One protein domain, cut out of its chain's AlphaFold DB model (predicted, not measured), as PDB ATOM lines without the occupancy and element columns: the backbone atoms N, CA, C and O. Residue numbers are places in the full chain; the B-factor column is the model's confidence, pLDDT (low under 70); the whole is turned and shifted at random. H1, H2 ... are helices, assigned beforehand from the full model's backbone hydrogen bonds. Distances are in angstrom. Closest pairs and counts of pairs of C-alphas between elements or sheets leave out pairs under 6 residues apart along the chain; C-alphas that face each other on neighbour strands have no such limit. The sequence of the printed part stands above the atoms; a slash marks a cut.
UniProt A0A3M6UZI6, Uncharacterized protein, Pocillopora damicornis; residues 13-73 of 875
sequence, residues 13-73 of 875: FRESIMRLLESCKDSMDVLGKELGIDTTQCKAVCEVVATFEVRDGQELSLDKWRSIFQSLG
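AT A GLANCE: This is residues 13 to 73 of the 875 residues of an uncharacterized protein of Pocillopora damicornis (UniProt A0A3M6UZI6). Two helices, H2 and H3, run side by side the same way, and H1 and H4 are set steeply to them on one side of this pair, H1 at the first residues of H3 and H4 on H2. A loop of residues 36 to 44 folds back from the last residue of H2 to the first of H3. The printed part has 61 residues with four named helices, H1 to H4 in chain order, and no named strand; the class is all helix. It is compact and rounded, with a radius of gyration of the C-alphas of 10.4 A and spans of 26 by 24 by 19 A.

HOW THE PARTS SIT: H1, residues 13 to 23, is close to but not clearly touching H2, residues 27 to 35; their closest C-alphas, Leu 21 and Ser 27, are 5.6 A apart. H1 touches H3, residues 45 to 56, at a steep tilt of 55 degrees, opposite ways; H3 does so with residues 45 to 46 alone, and the closest C-alphas, Glu 22 and Val 45, are 6.3 A apart. H2 and H3 touch at a shallow tilt of 9 degrees, the same way, closest at the C-alphas of Met 28 and Val 45, 6.1 A apart. H4, residues 62 to 71, touches H2 at a steep tilt of 52 degrees, opposite ways, closest at the C-alphas of Glu 34 and Ile 68, 6.6 A apart. H1 and H4 are near each other, while H3 and H4 are apart. In H1, H2, H3 and H4 every O i to N i+4 pair is within hydrogen-bond range.

IN THESE COORDINATES: H1 begins at C-alpha 13 (-25.452, 49.464, 36.696) and is 15.5 A long. H3, the longest helix with 12 residues, is 16.7 A long. H4 ends at C-alpha 71 (-13.001, 42.066, 49.850).

THE WHOLE: The two C-alphas farthest apart, those of Gly 57 and Gly 73, are 27.4 A apart. The printed part has no cut. The links H1 to H2 and H3 to H4 are tight, and H2 to H3 is short. The mean pLDDT of the printed part is 88.9, and no printed residue is under 70.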
ATOM      1  N   PHE A  13     -26.359  49.478  35.543       83.06
ATOM      2  CA  PHE A  13     -25.452  49.464  36.696       83.06
ATOM      3  C   PHE A  13     -25.172  48.035  37.192       83.06
ATOM      4  O   PHE A  13     -24.015  47.666  37.402       83.06
ATOM      5  N   ARG A  14     -26.211  47.187  37.256       84.62
ATOM      6  CA  ARG A  14     -26.102  45.761  37.607       84.62
ATOM      7  C   ARG A  14     -25.238  44.980  36.610       84.62
ATOM      8  O   ARG A  14     -24.373  44.212  37.015       84.62
ATOM      9  N   GLU A  15     -25.404  45.210  35.311       86.12
ATOM     10  CA  GLU A  15     -24.571  44.590  34.269       86.12
ATOM     11  C   GLU A  15     -23.108  45.071  34.327       86.12
ATOM     12  O   GLU A  15     -22.178  44.288  34.133       86.12
ATOM     13  N   SER A  16     -22.889  46.345  34.658       87.69
ATOM     14  CA  SER A  16     -21.554  46.926  34.846       87.69
ATOM     15  C   SER A  16     -20.838  46.339  36.071       87.69
ATOM     16  O   SER A  16     -19.642  46.052  36.001       87.69
ATOM     17  N   ILE A  17     -21.576  46.079  37.157       89.50
ATOM     18  CA  ILE A  17     -21.116  45.325  38.336       89.50
ATOM     19  C   ILE A  17     -20.699  43.898  37.955       89.50
ATOM     20  O   ILE A  17     -19.591  43.481  38.298       89.50
ATOM     21  N   MET A  18     -21.541  43.163  37.217       90.00
ATOM     22  CA  MET A  18     -21.242  41.780  36.814       90.00
ATOM     23  C   MET A  18     -19.967  41.702  35.965       90.00
ATOM     24  O   MET A  18     -19.063  40.934  36.285       90.00
ATOM     25  N   ARG A  19     -19.833  42.567  34.950       87.50
ATOM     26  CA  ARG A  19     -18.632  42.630  34.095       87.50
ATOM     27  C   ARG A  19     -17.361  42.982  34.879       87.50
ATOM     28  O   ARG A  19     -16.284  42.493  34.543       87.50
ATOM     29  N   LEU A  20     -17.460  43.818  35.919       88.00
ATOM     30  CA  LEU A  20     -16.324  44.138  36.790       88.00
ATOM     31  C   LEU A  20     -15.885  42.914  37.609       88.00
ATOM     32  O   LEU A  20     -14.692  42.646  37.716       88.00
ATOM     33  N   LEU A  21     -16.836  42.136  38.130       90.00
ATOM     34  CA  LEU A  21     -16.562  40.902  38.872       90.00
ATOM     35  C   LEU A  21     -16.001  39.794  37.971       90.00
ATOM     36  O   LEU A  21     -15.062  39.111  38.367       90.00
ATOM     37  N   GLU A  22     -16.502  39.647  36.746       90.81
ATOM     38  CA  GLU A  22     -15.971  38.696  35.756       90.81
ATOM     39  C   GLU A  22     -14.541  39.050  35.292       90.81
ATOM     40  O   GLU A  22     -13.783  38.171  34.888       90.81
ATOM     41  N   SER A  23     -14.136  40.320  35.416       88.12
ATOM     42  CA  SER A  23     -12.752  40.779  35.208       88.12
ATOM     43  C   SER A  23     -11.825  40.462  36.399       88.12
ATOM     44  O   SER A  23     -10.614  40.275  36.237       88.12
ATOM     45  N   CYS A  24     -12.372  40.369  37.614       88.81
ATOM     46  CA  CYS A  24     -11.623  40.037  38.824       88.81
ATOM     47  C   CYS A  24     -11.415  38.520  38.941       88.81
ATOM     48  O   CYS A  24     -12.338  37.786  39.271       88.81
ATOM     49  N   LYS A  25     -10.176  38.048  38.751       87.69
ATOM     50  CA  LYS A  25      -9.825  36.614  38.794       87.69
ATOM     51  C   LYS A  25     -10.297  35.882  40.062       87.69
ATOM     52  O   LYS A  25     -10.689  34.722  39.982       87.69
ATOM     53  N   ASP A  26     -10.263  36.564  41.202       90.50
ATOM     54  CA  ASP A  26     -10.557  35.986  42.518       90.50
ATOM     55  C   ASP A  26     -12.030  36.224  42.947       90.50
ATOM     56  O   ASP A  26     -12.404  35.975  44.095       90.50
ATOM     57  N   SER A  27     -12.887  36.718  42.036       91.81
ATOM     58  CA  SER A  27     -14.289  37.071  42.320       91.81
ATOM     59  C   SER A  27     -15.134  35.891  42.767       91.81
ATOM     60  O   SER A  27     -15.880  36.036  43.730       91.81
ATOM     61  N   MET A  28     -14.991  34.729  42.126       90.88
ATOM     62  CA  MET A  28     -15.719  33.514  42.500       90.88
ATOM     63  C   MET A  28     -15.440  33.143  43.961       90.88
ATOM     64  O   MET A  28     -16.379  33.028  44.741       90.88
ATOM     65  N   ASP A  29     -14.172  33.047  44.365       90.12
ATOM     66  CA  ASP A  29     -13.790  32.652  45.728       90.12
ATOM     67  C   ASP A  29     -14.274  33.661  46.786       90.12
ATOM     68  O   ASP A  29     -14.746  33.268  47.857       90.12
ATOM     69  N   VAL A  30     -14.215  34.965  46.485       91.81
ATOM     70  CA  VAL A  30     -14.750  36.004  47.379       91.81
ATOM     71  C   VAL A  30     -16.277  35.964  47.444       91.81
ATOM     72  O   VAL A  30     -16.822  36.062  48.542       91.81
ATOM     73  N   LEU A  31     -16.976  35.776  46.321       90.69
ATOM     74  CA  LEU A  31     -18.438  35.662  46.282       90.69
ATOM     75  C   LEU A  31     -18.921  34.438  47.064       90.69
ATOM     76  O   LEU A  31     -19.806  34.579  47.901       90.69
ATOM     77  N   GLY A  32     -18.315  33.265  46.869       89.88
ATOM     78  CA  GLY A  32     -18.667  32.059  47.626       89.88
ATOM     79  C   GLY A  32     -18.495  32.244  49.132       89.88
ATOM     80  O   GLY A  32     -19.376  31.885  49.915       89.88
ATOM     81  N   LYS A  33     -17.400  32.896  49.543       91.06
ATOM     82  CA  LYS A  33     -17.121  33.210  50.948       91.06
ATOM     83  C   LYS A  33     -18.076  34.257  51.535       91.06
ATOM     84  O   LYS A  33     -18.549  34.072  52.652       91.06
ATOM     85  N   GLU A  34     -18.354  35.345  50.818       89.69
ATOM     86  CA  GLU A  34     -19.222  36.429  51.300       89.69
ATOM     87  C   GLU A  34     -20.707  36.051  51.291       89.69
ATOM     88  O   GLU A  34     -21.447  36.487  52.173       89.69
ATOM     89  N   LEU A  35     -21.155  35.269  50.308       90.25
ATOM     90  CA  LEU A  35     -22.557  34.877  50.127       90.25
ATOM     91  C   LEU A  35     -22.898  33.532  50.791       90.25
ATOM     92  O   LEU A  35     -24.073  33.162  50.878       90.25
ATOM     93  N   GLY A  36     -21.886  32.800  51.269       89.38
ATOM     94  CA  GLY A  36     -22.042  31.461  51.836       89.38
ATOM     95  C   GLY A  36     -22.549  30.464  50.794       89.38
ATOM     96  O   GLY A  36     -23.536  29.774  51.042       89.38
ATOM     97  N   ILE A  37     -21.940  30.451  49.606       89.19
ATOM     98  CA  ILE A  37     -22.336  29.611  48.467       89.19
ATOM     99  C   ILE A  37     -21.162  28.735  48.041       89.19
ATOM    100  O   ILE A  37     -20.032  29.205  47.914       89.19
ATOM    101  N   ASP A  38     -21.449  27.458  47.791       89.00
ATOM    102  CA  ASP A  38     -20.504  26.519  47.197       89.00
ATOM    103  C   ASP A  38     -20.289  26.846  45.712       89.00
ATOM    104  O   ASP A  38     -21.038  26.430  44.827       89.00
ATOM    105  N   THR A  39     -19.233  27.606  45.441       87.81
ATOM    106  CA  THR A  39     -18.849  28.036  44.093       87.81
ATOM    107  C   THR A  39     -18.385  26.897  43.198       87.81
ATOM    108  O   THR A  39     -18.300  27.104  41.992       87.81
ATOM    109  N   THR A  40     -18.149  25.685  43.718       86.31
ATOM    110  CA  THR A  40     -17.825  24.525  42.868       86.31
ATOM    111  C   THR A  40     -19.007  24.086  41.996       86.31
ATOM    112  O   THR A  40     -18.810  23.402  40.991       86.31
ATOM    113  N   GLN A  41     -20.224  24.523  42.341       83.00
ATOM    114  CA  GLN A  41     -21.458  24.244  41.604       83.00
ATOM    115  C   GLN A  41     -21.790  25.323  40.552       83.00
ATOM    116  O   GLN A  41     -22.644  25.094  39.696       83.00
ATOM    117  N   CYS A  42     -21.090  26.465  40.567       87.88
ATOM    118  CA  CYS A  42     -21.301  27.595  39.658       87.88
ATOM    119  C   CYS A  42     -20.118  27.764  38.690       87.88
ATOM    120  O   CYS A  42     -18.954  27.732  39.080       87.88
ATOM    121  N   LYS A  43     -20.406  28.000  37.411       87.19
ATOM    122  CA  LYS A  43     -19.422  28.221  36.338       87.19
ATOM    123  C   LYS A  43     -19.139  29.699  36.078       87.19
ATOM    124  O   LYS A  43     -18.110  30.011  35.485       87.19
ATOM    125  N   ALA A  44     -20.041  30.590  36.487       89.44
ATOM    126  CA  ALA A  44     -19.932  32.031  36.273       89.44
ATOM    127  C   ALA A  44     -20.389  32.836  37.499       89.44
ATOM    128  O   ALA A  44     -21.246  32.395  38.265       89.44
ATOM    129  N   VAL A  45     -19.872  34.062  37.627       87.88
ATOM    130  CA  VAL A  45     -20.251  35.036  38.670       87.88
ATOM    131  C   VAL A  45     -21.765  35.242  38.723       87.88
ATOM    132  O   VAL A  45     -22.363  35.205  39.798       87.88
ATOM    133  N   CYS A  46     -22.390  35.406  37.554       88.06
ATOM    134  CA  CYS A  46     -23.829  35.610  37.432       88.06
ATOM    135  C   CYS A  46     -24.646  34.437  38.007       88.06
ATOM    136  O   CYS A  46     -25.714  34.663  38.568       88.06
ATOM    137  N   GLU A  47     -24.140  33.198  37.930       89.38
ATOM    138  CA  GLU A  47     -24.798  32.023  38.518       89.38
ATOM    139  C   GLU A  47     -24.693  32.027  40.052       89.38
ATOM    140  O   GLU A  47     -25.676  31.711  40.722       89.38
ATOM    141  N   VAL A  48     -23.550  32.437  40.624       88.31
ATOM    142  CA  VAL A  48     -23.372  32.556  42.089       88.31
ATOM    143  C   VAL A  48     -24.332  33.601  42.661       88.31
ATOM    144  O   VAL A  48     -24.987  33.361  43.674       88.31
ATOM    145  N   VAL A  49     -24.456  34.745  41.984       88.75
ATOM    146  CA  VAL A  49     -25.369  35.824  42.381       88.75
ATOM    147  C   VAL A  49     -26.831  35.397  42.238       88.75
ATOM    148  O   VAL A  49     -27.588  35.538  43.192       88.75
ATOM    149  N   ALA A  50     -27.229  34.800  41.110       90.00
ATOM    150  CA  ALA A  50     -28.590  34.282  40.947       90.00
ATOM    151  C   ALA A  50     -28.933  33.204  41.996       90.00
ATOM    152  O   ALA A  50     -30.037  33.196  42.535       90.00
ATOM    153  N   THR A  51     -27.976  32.337  42.349       88.50
ATOM    154  CA  THR A  51     -28.146  31.336  43.417       88.50
ATOM    155  C   THR A  51     -28.369  31.988  44.785       88.50
ATOM    156  O   THR A  51     -29.175  31.489  45.567       88.50
ATOM    157  N   PHE A  52     -27.712  33.118  45.073       89.31
ATOM    158  CA  PHE A  52     -27.962  33.895  46.291       89.31
ATOM    159  C   PHE A  52     -29.366  34.497  46.303       89.31
ATOM    160  O   PHE A  52     -30.115  34.288  47.250       89.31
ATOM    161  N   GLU A  53     -29.745  35.201  45.238       90.62
ATOM    162  CA  GLU A  53     -31.023  35.916  45.155       90.62
ATOM    163  C   GLU A  53     -32.229  34.961  45.192       90.62
ATOM    164  O   GLU A  53     -33.251  35.278  45.798       90.62
ATOM    165  N   VAL A  54     -32.093  33.756  44.623       90.81
ATOM    166  CA  VAL A  54     -33.101  32.682  44.714       90.81
ATOM    167  C   VAL A  54     -33.177  32.066  46.117       90.81
ATOM    168  O   VAL A  54     -34.263  31.680  46.546       90.81
ATOM    169  N   ARG A  55     -32.056  31.965  46.844       90.12
ATOM    170  CA  ARG A  55     -32.008  31.372  48.195       90.12
ATOM    171  C   ARG A  55     -32.499  32.337  49.276       90.12
ATOM    172  O   ARG A  55     -33.254  31.928  50.153       90.12
ATOM    173  N   ASP A  56     -32.065  33.592  49.214       85.44
ATOM    174  CA  ASP A  56     -32.366  34.632  50.206       85.44
ATOM    175  C   ASP A  56     -33.640  35.427  49.838       85.44
ATOM    176  O   ASP A  56     -34.158  36.184  50.657       85.44
ATOM    177  N   GLY A  57     -34.182  35.236  48.627       85.69
ATOM    178  CA  GLY A  57     -35.465  35.792  48.175       85.69
ATOM    179  C   GLY A  57     -35.448  37.285  47.826       85.69
ATOM    180  O   GLY A  57     -36.510  37.883  47.649       85.69
ATOM    181  N   GLN A  58     -34.266  37.900  47.742       85.94
ATOM    182  CA  GLN A  58     -34.082  39.336  47.537       85.94
ATOM    183  C   GLN A  58     -32.812  39.619  46.713       85.94
ATOM    184  O   GLN A  58     -31.813  38.913  46.844       85.94
ATOM    185  N   GLU A  59     -32.829  40.675  45.889       88.62
ATOM    186  CA  GLU A  59     -31.627  41.166  45.198       88.62
ATOM    187  C   GLU A  59     -30.522  41.594  46.184       88.62
ATOM    188  O   GLU A  59     -30.797  42.097  47.280       88.62
ATOM    189  N   LEU A  60     -29.257  41.443  45.778       88.88
ATOM    190  CA  LEU A  60     -28.106  41.849  46.590       88.88
ATOM    191  C   LEU A  60     -28.145  43.346  46.941       88.88
ATOM    192  O   LEU A  60     -28.104  44.214  46.066       88.88
ATOM    193  N   SER A  61     -28.157  43.647  48.242       88.56
ATOM    194  CA  SER A  61     -28.154  45.021  48.746       88.56
ATOM    195  C   SER A  61     -26.839  45.749  48.440       88.56
ATOM    196  O   SER A  61     -25.767  45.141  48.368       88.56
ATOM    197  N   LEU A  62     -26.899  47.079  48.308       86.62
ATOM    198  CA  LEU A  62     -25.725  47.918  48.020       86.62
ATOM    199  C   LEU A  62     -24.600  47.753  49.054       86.62
ATOM    200  O   LEU A  62     -23.429  47.759  48.682       86.62
ATOM    201  N   ASP A  63     -24.929  47.537  50.330       86.31
ATOM    202  CA  ASP A  63     -23.924  47.270  51.365       86.31
ATOM    203  C   ASP A  63     -23.303  45.872  51.245       86.31
ATOM    204  O   ASP A  63     -22.118  45.700  51.542       86.31
ATOM    205  N   LYS A  64     -24.041  44.872  50.739       89.12
ATOM    206  CA  LYS A  64     -23.459  43.552  50.469       89.12
ATOM    207  C   LYS A  64     -22.569  43.574  49.225       89.12
ATOM    208  O   LYS A  64     -21.470  43.022  49.276       89.12
ATOM    209  N   TRP A  65     -22.958  44.303  48.174       91.25
ATOM    210  CA  TRP A  65     -22.063  44.624  47.054       91.25
ATOM    211  C   TRP A  65     -20.798  45.348  47.526       91.25
ATOM    212  O   TRP A  65     -19.694  44.943  47.162       91.25
ATOM    213  N   ARG A  66     -20.930  46.356  48.401       89.62
ATOM    214  CA  ARG A  66     -19.790  47.059  49.006       89.62
ATOM    215  C   ARG A  66     -18.848  46.088  49.732       89.62
ATOM    216  O   ARG A  66     -17.644  46.167  49.510       89.62
ATOM    217  N   SER A  67     -19.371  45.141  50.518       90.44
ATOM    218  CA  SER A  67     -18.575  44.103  51.206       90.44
ATOM    219  C   SER A  67     -17.783  43.211  50.235       90.44
ATOM    220  O   SER A  67     -16.593  42.952  50.441       90.44
ATOM    221  N   ILE A  68     -18.411  42.795  49.128       92.50
ATOM    222  CA  ILE A  68     -17.779  41.988  48.070       92.50
ATOM    223  C   ILE A  68     -16.648  42.776  47.392       92.50
ATOM    224  O   ILE A  68     -15.518  42.295  47.311       92.50
ATOM    225  N   PHE A  69     -16.909  44.011  46.950       92.25
ATOM    226  CA  PHE A  69     -15.898  44.832  46.274       92.25
ATOM    227  C   PHE A  69     -14.787  45.327  47.208       92.25
ATOM    228  O   PHE A  69     -13.644  45.465  46.771       92.25
ATOM    229  N   GLN A  70     -15.076  45.523  48.497       91.50
ATOM    230  CA  GLN A  70     -14.065  45.758  49.530       91.50
ATOM    231  C   GLN A  70     -13.162  44.532  49.715       91.50
ATOM    232  O   GLN A  70     -11.941  44.675  49.753       91.50
ATOM    233  N   SER A  71     -13.743  43.330  49.746       89.88
ATOM    234  CA  SER A  71     -13.001  42.066  49.850       89.88
ATOM    235  C   SER A  71     -12.165  41.746  48.601       89.88
ATOM    236  O   SER A  71     -11.123  41.109  48.717       89.88
ATOM    237  N   LEU A  72     -12.570  42.241  47.424       89.12
ATOM    238  CA  LEU A  72     -11.800  42.186  46.171       89.12
ATOM    239  C   LEU A  72     -10.796  43.339  45.993       89.12
ATOM    240  O   LEU A  72     -10.128  43.412  44.962       89.12
ATOM    241  N   GLY A  73     -10.705  44.279  46.941       89.56
ATOM    242  CA  GLY A  73      -9.840  45.461  46.820       89.56
ATOM    243  C   GLY A  73     -10.229  46.430  45.691       89.56
ATOM    244  O   GLY A  73      -9.451  47.315  45.353       89.56
TER     245      GLY A  73